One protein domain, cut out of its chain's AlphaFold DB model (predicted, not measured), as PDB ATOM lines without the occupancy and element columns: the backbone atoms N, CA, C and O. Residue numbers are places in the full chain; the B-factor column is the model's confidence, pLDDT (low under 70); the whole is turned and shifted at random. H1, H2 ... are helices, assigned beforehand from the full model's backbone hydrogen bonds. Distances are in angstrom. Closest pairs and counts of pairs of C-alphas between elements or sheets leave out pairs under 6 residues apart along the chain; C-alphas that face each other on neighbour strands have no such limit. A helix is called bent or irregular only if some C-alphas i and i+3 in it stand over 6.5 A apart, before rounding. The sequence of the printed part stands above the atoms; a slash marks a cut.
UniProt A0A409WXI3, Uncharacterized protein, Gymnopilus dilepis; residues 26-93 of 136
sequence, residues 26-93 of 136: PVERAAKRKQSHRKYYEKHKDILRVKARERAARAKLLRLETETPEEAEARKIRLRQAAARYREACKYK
ATOM      1  N   PRO A  26     212.876 229.285 130.020       78.38
ATOM      2  CA  PRO A  26     212.213 228.043 130.434       78.38
ATOM      3  C   PRO A  26     212.727 226.796 129.690       78.38
ATOM      4  O   PRO A  26     212.841 225.723 130.289       78.38
ATOM      5  N   VAL A  27     213.106 226.955 128.417       80.44
ATOM      6  CA  VAL A  27     213.674 225.901 127.564       80.44
ATOM      7  C   VAL A  27     215.062 225.478 128.054       80.44
ATOM      8  O   VAL A  27     215.313 224.287 128.248       80.44
ATOM      9  N   GLU A  28     215.945 226.429 128.350       79.81
ATOM     10  CA  GLU A  28     217.286 226.143 128.877       79.81
ATOM     11  C   GLU A  28     217.234 225.481 130.259       79.81
ATOM     12  O   GLU A  28     217.980 224.534 130.532       79.81
ATOM     13  N   ARG A  29     216.306 225.908 131.126       82.88
ATOM     14  CA  ARG A  29     216.071 225.257 132.427       82.88
ATOM     15  C   ARG A  29     215.586 223.820 132.266       82.88
ATOM     16  O   ARG A  29     215.990 222.941 133.031       82.88
ATOM     17  N   ALA A  30     214.719 223.557 131.290       85.31
ATOM     18  CA  ALA A  30     214.270 222.202 130.986       85.31
ATOM     19  C   ALA A  30     215.425 221.328 130.468       85.31
ATOM     20  O   ALA A  30     215.596 220.202 130.941       85.31
ATOM     21  N   ALA A  31     216.264 221.862 129.576       87.81
ATOM     22  CA  ALA A  31     217.431 221.159 129.049       87.81
ATOM     23  C   ALA A  31     218.444 220.802 130.153       87.81
ATOM     24  O   ALA A  31     218.853 219.642 130.263       87.81
ATOM     25  N   LYS A  32     218.773 221.757 131.035       88.44
ATOM     26  CA  LYS A  32     219.673 221.525 132.180       88.44
ATOM     27  C   LYS A  32     219.125 220.459 133.136       88.44
ATOM     28  O   LYS A  32     219.868 219.557 133.526       88.44
ATOM     29  N   ARG A  33     217.822 220.493 133.457       90.50
ATOM     30  CA  ARG A  33     217.165 219.461 134.288       90.50
ATOM     31  C   ARG A  33     217.195 218.080 133.639       90.50
ATOM     32  O   ARG A  33     217.483 217.093 134.309       90.50
ATOM     33  N   LYS A  34     216.943 218.001 132.331       92.62
ATOM     34  CA  LYS A  34     217.033 216.740 131.582       92.62
ATOM     35  C   LYS A  34     218.443 216.152 131.674       92.62
ATOM     36  O   LYS A  34     218.597 214.957 131.925       92.62
ATOM     37  N   GLN A  35     219.468 216.987 131.512       93.88
ATOM     38  CA  GLN A  35     220.859 216.551 131.590       93.88
ATOM     39  C   GLN A  35     221.252 216.108 133.007       93.88
ATOM     40  O   GLN A  35     221.901 215.073 133.159       93.88
ATOM     41  N   SER A  36     220.846 216.844 134.046       93.62
ATOM     42  CA  SER A  36     221.148 216.474 135.434       93.62
ATOM     43  C   SER A  36     220.438 215.185 135.855       93.62
ATOM     44  O   SER A  36     221.076 214.314 136.446       93.62
ATOM     45  N   HIS A  37     219.169 215.002 135.474       94.06
ATOM     46  CA  HIS A  37     218.435 213.751 135.695       94.06
ATOM     47  C   HIS A  37     219.119 212.564 135.023       94.06
ATOM     48  O   HIS A  37     219.253 211.507 135.639       94.06
ATOM     49  N   ARG A  38     219.583 212.737 133.780       95.56
ATOM     50  CA  ARG A  38     220.313 211.689 133.062       95.56
ATOM     51  C   ARG A  38     221.581 211.282 133.813       95.56
ATOM     52  O   ARG A  38     221.741 210.104 134.113       95.56
ATOM     53  N   LYS A  39     222.424 212.251 134.184       96.75
ATOM     54  CA  LYS A  39     223.658 212.001 134.953       96.75
ATOM     55  C   LYS A  39     223.366 211.311 136.287       96.75
ATOM     56  O   LYS A  39     224.061 210.374 136.671       96.75
ATOM     57  N   TYR A  40     222.321 211.753 136.987       97.56
ATOM     58  CA  TYR A  40     221.899 211.137 138.241       97.56
ATOM     59  C   TYR A  40     221.472 209.682 138.038       97.56
ATOM     60  O   TYR A  40     221.912 208.812 138.788       97.56
ATOM     61  N   TYR A  41     220.648 209.411 137.024       96.19
ATOM     62  CA  TYR A  41     220.199 208.057 136.725       96.19
ATOM     63  C   TYR A  41     221.374 207.155 136.359       96.19
ATOM     64  O   TYR A  41     221.497 206.078 136.924       96.19
ATOM     65  N   GLU A  42     222.268 207.599 135.475       96.44
ATOM     66  CA  GLU A  42     223.445 206.824 135.065       96.44
ATOM     67  C   GLU A  42     224.327 206.455 136.266       96.44
ATOM     68  O   GLU A  42     224.724 205.297 136.392       96.44
ATOM     69  N   LYS A  43     224.543 207.398 137.194       97.56
ATOM     70  CA  LYS A  43     225.328 207.174 138.417       97.56
ATOM     71  C   LYS A  43     224.652 206.229 139.420       97.56
ATOM     72  O   LYS A  43     225.347 205.498 140.115       97.56
ATOM     73  N   HIS A  44     223.322 206.237 139.522       97.44
ATOM     74  CA  HIS A  44     222.591 205.514 140.579       97.44
ATOM     75  C   HIS A  44     221.680 204.394 140.056       97.44
ATOM     76  O   HIS A  44     220.862 203.870 140.816       97.44
ATOM     77  N   LYS A  45     221.789 204.018 138.775       96.25
ATOM     78  CA  LYS A  45     220.862 203.092 138.098       96.25
ATOM     79  C   LYS A  45     220.660 201.788 138.864       96.25
ATOM     80  O   LYS A  45     219.531 201.313 138.957       96.25
ATOM     81  N   ASP A  46     221.718 201.229 139.442       96.81
ATOM     82  CA  ASP A  46     221.664 199.916 140.084       96.81
ATOM     83  C   ASP A  46     220.953 199.996 141.437       96.81
ATOM     84  O   ASP A  46     220.034 199.220 141.693       96.81
ATOM     85  N   ILE A  47     221.242 201.029 142.234       97.25
ATOM     86  CA  ILE A  47     220.512 201.316 143.478       97.25
ATOM     87  C   ILE A  47     219.031 201.585 143.179       97.25
ATOM     88  O   ILE A  47     218.150 201.072 143.870       97.25
ATOM     89  N   LEU A  48     218.732 202.367 142.136       96.38
ATOM     90  CA  LEU A  48     217.352 202.650 141.731       96.38
ATOM     91  C   LEU A  48     216.615 201.375 141.297       96.38
ATOM     92  O   LEU A  48     215.449 201.199 141.651       96.38
ATOM     93  N   ARG A  49     217.284 200.467 140.576       95.75
ATOM     94  CA  ARG A  49     216.726 199.165 140.179       95.75
ATOM     95  C   ARG A  49     216.442 198.278 141.385       95.75
ATOM     96  O   ARG A  49     215.364 197.692 141.440       95.75
ATOM     97  N   VAL A  50     217.361 198.202 142.346       97.56
ATOM     98  CA  VAL A  50     217.160 197.436 143.587       97.56
ATOM     99  C   VAL A  50     215.958 197.982 144.356       97.56
ATOM    100  O   VAL A  50     215.010 197.240 144.600       97.56
ATOM    101  N   LYS A  51     215.904 199.298 144.597       96.00
ATOM    102  CA  LYS A  51     214.763 199.941 145.273       96.00
ATOM    103  C   LYS A  51     213.438 199.716 144.541       96.00
ATOM    104  O   LYS A  51     212.399 199.517 145.170       96.00
ATOM    105  N   ALA A  52     213.452 199.740 143.208       97.12
ATOM    106  CA  ALA A  52     212.265 199.454 142.408       97.12
ATOM    107  C   ALA A  52     211.803 197.997 142.568       97.12
ATOM    108  O   ALA A  52     210.605 197.754 142.724       97.12
ATOM    109  N   ARG A  53     212.738 197.036 142.580       96.94
ATOM    110  CA  ARG A  53     212.445 195.613 142.819       96.94
ATOM    111  C   ARG A  53     211.886 195.381 144.218       96.94
ATOM    112  O   ARG A  53     210.862 194.723 144.344       96.94
ATOM    113  N   GLU A  54     212.494 195.967 145.244       97.44
ATOM    114  CA  GLU A  54     212.007 195.874 146.626       97.44
ATOM    115  C   GLU A  54     210.594 196.434 146.767       97.44
ATOM    116  O   GLU A  54     209.721 195.796 147.354       97.44
ATOM    117  N   ARG A  55     210.327 197.602 146.172       97.00
ATOM    118  CA  ARG A  55     208.980 198.184 146.161       97.00
ATOM    119  C   ARG A  55     207.979 197.269 145.457       97.00
ATOM    120  O   ARG A  55     206.871 197.096 145.958       97.00
ATOM    121  N   ALA A  56     208.356 196.681 144.323       95.88
ATOM    122  CA  ALA A  56     207.504 195.736 143.607       95.88
ATOM    123  C   ALA A  56     207.237 194.466 144.431       95.88
ATOM    124  O   ALA A  56     206.103 193.990 144.457       95.88
ATOM    125  N   ALA A  57     208.246 193.953 145.140       95.75
ATOM    126  CA  ALA A  57     208.106 192.809 146.034       95.75
ATOM    127  C   ALA A  57     207.154 193.119 147.197       95.75
ATOM    128  O   ALA A  57     206.211 192.366 147.418       95.75
ATOM    129  N   ARG A  58     207.312 194.270 147.863       95.50
ATOM    130  CA  ARG A  58     206.397 194.713 148.932       95.50
ATOM    131  C   ARG A  58     204.964 194.866 148.434       95.50
ATOM    132  O   ARG A  58     204.041 194.370 149.062       95.50
ATOM    133  N   ALA A  59     204.775 195.494 147.274       93.81
ATOM    134  CA  ALA A  59     203.451 195.621 146.672       93.81
ATOM    135  C   ALA A  59     202.844 194.258 146.298       93.81
ATOM    136  O   ALA A  59     201.628 194.102 146.343       93.81
ATOM    137  N   LYS A  60     203.668 193.275 145.909       93.56
ATOM    138  CA  LYS A  60     203.209 191.905 145.651       93.56
ATOM    139  C   LYS A  60     202.788 191.208 146.946       93.56
ATOM    140  O   LYS A  60     201.732 190.591 146.939       93.56
ATOM    141  N   LEU A  61     203.582 191.316 148.010       93.94
ATOM    142  CA  LEU A  61     203.268 190.724 149.315       93.94
ATOM    143  C   LEU A  61     201.960 191.282 149.875       93.94
ATOM    144  O   LEU A  61     201.046 190.510 150.125       93.94
ATOM    145  N   LEU A  62     201.819 192.610 149.903       92.62
ATOM    146  CA  LEU A  62     200.588 193.270 150.348       92.62
ATOM    147  C   LEU A  62     199.347 192.751 149.612       92.62
ATOM    148  O   LEU A  62     198.326 192.498 150.229       92.62
ATOM    149  N   ARG A  63     199.434 192.532 148.295       90.62
ATOM    150  CA  ARG A  63     198.308 191.971 147.528       90.62
ATOM    151  C   ARG A  63     197.972 190.547 147.942       90.62
ATOM    152  O   ARG A  63     196.802 190.220 148.025       90.62
ATOM    153  N   LEU A  64     198.974 189.705 148.177       88.94
ATOM    154  CA  LEU A  64     198.726 188.333 148.624       88.94
ATOM    155  C   LEU A  64     198.071 188.299 150.009       88.94
ATOM    156  O   LEU A  64     197.310 187.382 150.286       88.94
ATOM    157  N   GLU A  65     198.364 189.289 150.849       90.62
ATOM    158  CA  GLU A  65     197.823 189.396 152.204       90.62
ATOM    159  C   GLU A  65     196.404 189.985 152.239       90.62
ATOM    160  O   GLU A  65     195.619 189.594 153.098       90.62
ATOM    161  N   THR A  66     196.060 190.911 151.332       89.50
ATOM    162  CA  THR A  66     194.812 191.692 151.439       89.50
ATOM    163  C   THR A  66     193.825 191.530 150.283       89.50
ATOM    164  O   THR A  66     192.675 191.926 150.434       89.50
ATOM    165  N   GLU A  67     194.246 191.054 149.107       89.06
ATOM    166  CA  GLU A  67     193.401 191.043 147.901       89.06
ATOM    167  C   GLU A  67     192.476 189.820 147.888       89.06
ATOM    168  O   GLU A  67     192.920 188.673 147.993       89.06
ATOM    169  N   THR A  68     191.181 190.062 147.703       93.06
ATOM    170  CA  THR A  68     190.201 188.987 147.507       93.06
ATOM    171  C   THR A  68     190.329 188.383 146.096       93.06
ATOM    172  O   THR A  68     190.821 189.038 145.168       93.06
ATOM    173  N   PRO A  69     189.883 187.132 145.867       90.62
ATOM    174  CA  PRO A  69     189.977 186.507 144.545       90.62
ATOM    175  C   PRO A  69     189.235 187.287 143.446       90.62
ATOM    176  O   PRO A  69     189.713 187.356 142.314       90.62
ATOM    177  N   GLU A  70     188.106 187.919 143.773       91.38
ATOM    178  CA  GLU A  70     187.330 188.729 142.829       91.38
ATOM    179  C   GLU A  70     188.084 190.003 142.409       91.38
ATOM    180  O   GLU A  70     188.198 190.313 141.218       91.38
ATOM    181  N   GLU A  71     188.695 190.702 143.368       92.38
ATOM    182  CA  GLU A  71     189.527 191.881 143.102       92.38
ATOM    183  C   GLU A  71     190.752 191.538 142.246       92.38
ATOM    184  O   GLU A  71     191.109 192.290 141.323       92.38
ATOM    185  N   ALA A  72     191.362 190.375 142.494       90.06
ATOM    186  CA  ALA A  72     192.486 189.882 141.711       90.06
ATOM    187  C   ALA A  72     192.098 189.640 140.241       90.06
ATOM    188  O   ALA A  72     192.851 190.028 139.336       90.06
ATOM    189  N   GLU A  73     190.927 189.053 139.979       93.69
ATOM    190  CA  GLU A  73     190.410 188.865 138.616       93.69
ATOM    191  C   GLU A  73     190.082 190.200 137.937       93.69
ATOM    192  O   GLU A  73     190.549 190.460 136.819       93.69
ATOM    193  N   ALA A  74     189.397 191.113 138.630       94.50
ATOM    194  CA  ALA A  74     189.118 192.452 138.110       94.50
ATOM    195  C   ALA A  74     190.412 193.211 137.750       94.50
ATOM    196  O   ALA A  74     190.498 193.906 136.727       94.50
ATOM    197  N   ARG A  75     191.474 193.062 138.553       93.69
ATOM    198  CA  ARG A  75     192.797 193.624 138.240       93.69
ATOM    199  C   ARG A  75     193.403 192.994 136.988       93.69
ATOM    200  O   ARG A  75     193.913 193.729 136.137       93.69
ATOM    201  N   LYS A  76     193.360 191.666 136.851       94.62
ATOM    202  CA  LYS A  76     193.879 190.961 135.663       94.62
ATOM    203  C   LYS A  76     193.185 191.441 134.390       94.62
ATOM    204  O   LYS A  76     193.872 191.716 133.405       94.62
ATOM    205  N   ILE A  77     191.863 191.602 134.419       95.88
ATOM    206  CA  ILE A  77     191.084 192.109 133.280       95.88
ATOM    207  C   ILE A  77     191.558 193.514 132.887       95.88
ATOM    208  O   ILE A  77     191.918 193.738 131.727       95.88
ATOM    209  N   ARG A  78     191.665 194.439 133.854       96.06
ATOM    210  CA  ARG A  78     192.167 195.805 133.606       96.06
ATOM    211  C   ARG A  78     193.580 195.810 133.017       96.06
ATOM    212  O   ARG A  78     193.850 196.546 132.070       96.06
ATOM    213  N   LEU A  79     194.477 194.968 133.536       95.44
ATOM    214  CA  LEU A  79     195.846 194.848 133.023       95.44
ATOM    215  C   LEU A  79     195.882 194.325 131.582       95.44
ATOM    216  O   LEU A  79     196.648 194.847 130.771       95.44
ATOM    217  N   ARG A  80     195.041 193.341 131.233       95.75
ATOM    218  CA  ARG A  80     194.928 192.840 129.851       95.75
ATOM    219  C   ARG A  80     194.450 193.931 128.896       95.75
ATOM    220  O   ARG A  80     195.052 194.112 127.842       95.75
ATOM    221  N   GLN A  81     193.424 194.685 129.283       96.31
ATOM    222  CA  GLN A  81     192.909 195.794 128.476       96.31
ATOM    223  C   GLN A  81     193.966 196.889 128.278       96.31
ATOM    224  O   GLN A  81     194.175 197.353 127.158       96.31
ATOM    225  N   ALA A  82     194.684 197.268 129.338       94.50
ATOM    226  CA  ALA A  82     195.767 198.246 129.246       94.50
ATOM    227  C   ALA A  82     196.903 197.763 128.328       94.50
ATOM    228  O   ALA A  82     197.399 198.529 127.502       94.50
ATOM    229  N   ALA A  83     197.283 196.484 128.424       93.56
ATOM    230  CA  ALA A  83     198.294 195.892 127.554       93.56
ATOM    231  C   ALA A  83     197.848 195.857 126.082       93.56
ATOM    232  O   ALA A  83     198.657 196.142 125.201       93.56
ATOM    233  N   ALA A  84     196.576 195.549 125.808       92.88
ATOM    234  CA  ALA A  84     196.015 195.589 124.458       92.88
ATOM    235  C   ALA A  84     196.090 197.005 123.865       92.88
ATOM    236  O   ALA A  84     196.678 197.188 122.799       92.88
ATOM    237  N   ARG A  85     195.634 198.016 124.617       91.19
ATOM    238  CA  ARG A  85     195.723 199.433 124.218       91.19
ATOM    239  C   ARG A  85     197.163 199.877 123.962       91.19
ATOM    240  O   ARG A  85     197.427 200.601 123.008       91.19
ATOM    241  N   TYR A  86     198.111 199.438 124.793       90.00
ATOM    242  CA  TYR A  86     199.530 199.739 124.586       90.00
ATOM    243  C   TYR A  86     200.056 199.127 123.282       90.00
ATOM    244  O   TYR A  86     200.715 199.815 122.506       90.00
ATOM    245  N   ARG A  87     199.729 197.857 123.007       88.62
ATOM    246  CA  ARG A  87     200.117 197.192 121.753       88.62
ATOM    247  C   ARG A  87     199.549 197.917 120.539       88.62
ATOM    248  O   ARG A  87     200.283 198.134 119.583       88.62
ATOM    249  N   GLU A  88     198.281 198.314 120.583       88.81
ATOM    250  CA  GLU A  88     197.656 199.117 119.526       88.81
ATOM    251  C   GLU A  88     198.382 200.450 119.339       88.81
ATOM    252  O   GLU A  88     198.797 200.768 118.229       88.81
ATOM    253  N   ALA A  89     198.656 201.181 120.420       85.69
ATOM    254  CA  ALA A  89     199.392 202.442 120.355       85.69
ATOM    255  C   ALA A  89     200.821 202.288 119.794       85.69
ATOM    256  O   ALA A  89     201.338 203.220 119.181       85.69
ATOM    257  N   CYS A  90     201.461 201.133 119.992       81.44
ATOM    258  CA  CYS A  90     202.770 200.821 119.421       81.44
ATOM    259  C   CYS A  90     202.716 200.411 117.945       81.44
ATOM    260  O   CYS A  90     203.710 200.604 117.256       81.44
ATOM    261  N   LYS A  91     201.591 199.889 117.433       80.56
ATOM    262  CA  LYS A  91     201.439 199.581 115.996       80.56
ATOM    263  C   LYS A  91     201.470 200.840 115.126       80.56
ATOM    264  O   LYS A  91     201.954 200.791 114.005       80.56
ATOM    265  N   TYR A  92     200.971 201.958 115.653       69.25
ATOM    266  CA  TYR A  92     200.848 203.225 114.922       69.25
ATOM    267  C   TYR A  92     201.966 204.232 115.228       69.25
ATOM    268  O   TYR A  92     201.941 205.351 114.719       69.25
ATOM    269  N   LYS A  93     202.951 203.867 116.059       64.00
ATOM    270  CA  LYS A  93     204.125 204.701 116.343       64.00
ATOM    271  C   LYS A  93     205.363 204.039 115.740       64.00
ATOM    272  O   LYS A  93     205.570 202.856 116.001       64.00
TER     273      LYS A  93
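This is residues 26 to 93 of the 136 residues of an uncharacterized protein of Gymnopilus dilepis (UniProt A0A409WXI3). Three helical rods follow each other end to end in an open, angular U with an empty middle: H1a and H1b, the two arms of one sharply bent helix, meet at a corner, and H2 turns back after H1b to make a wide V with it. The rods are joined through the chain at their ends and are not packed side by side. The printed part has 68 residues with two named helices, H1 then H2, and no named strand; the class is all helix. The whole is extended, with a radius of gyration of the C-alphas of 18.3 A and spans of 50 by 34 by 21 A.

H1, residues 26 to 66, was assigned as one helix by its hydrogen bonds but is bent: C-alphas 43 and 46 are 8.3 A apart. Its arm H1a, residues 26 to 43, begins with C-alpha 26 at (212.213, 228.043, 130.434) and is 25.9 A long from first to last C-alpha. Arm H1b, residues 46 to 66, is 30.3 A long. H2, residues 69 to 91, is 33.4 A long and ends with C-alpha 91 at (201.439, 199.581, 115.996).

H1a and H1b are about perpendicular, at 84 degrees. They are close but not clearly touching, with the closest C-alphas, those of Tyr 41 and Leu 48, 7.9 A apart. A tight link of 2 residues joins H1b to H2. H1b and H2 are only just apart, their closest C-alphas 8.5 A from each other. H1a and H2 are apart. In H1a, H1b and H2 every O i to N i+4 pair is within hydrogen-bond range.

The two C-alphas farthest apart, those of Glu 28 and Pro 69, are 50.6 A apart. The printed part has no cut, and it has no long link. Residues 26 to 62, 65 to 70 and 73 to 93 stand free. The mean pLDDT of the printed part is 91.7, and residues 92 to 93 are under 70.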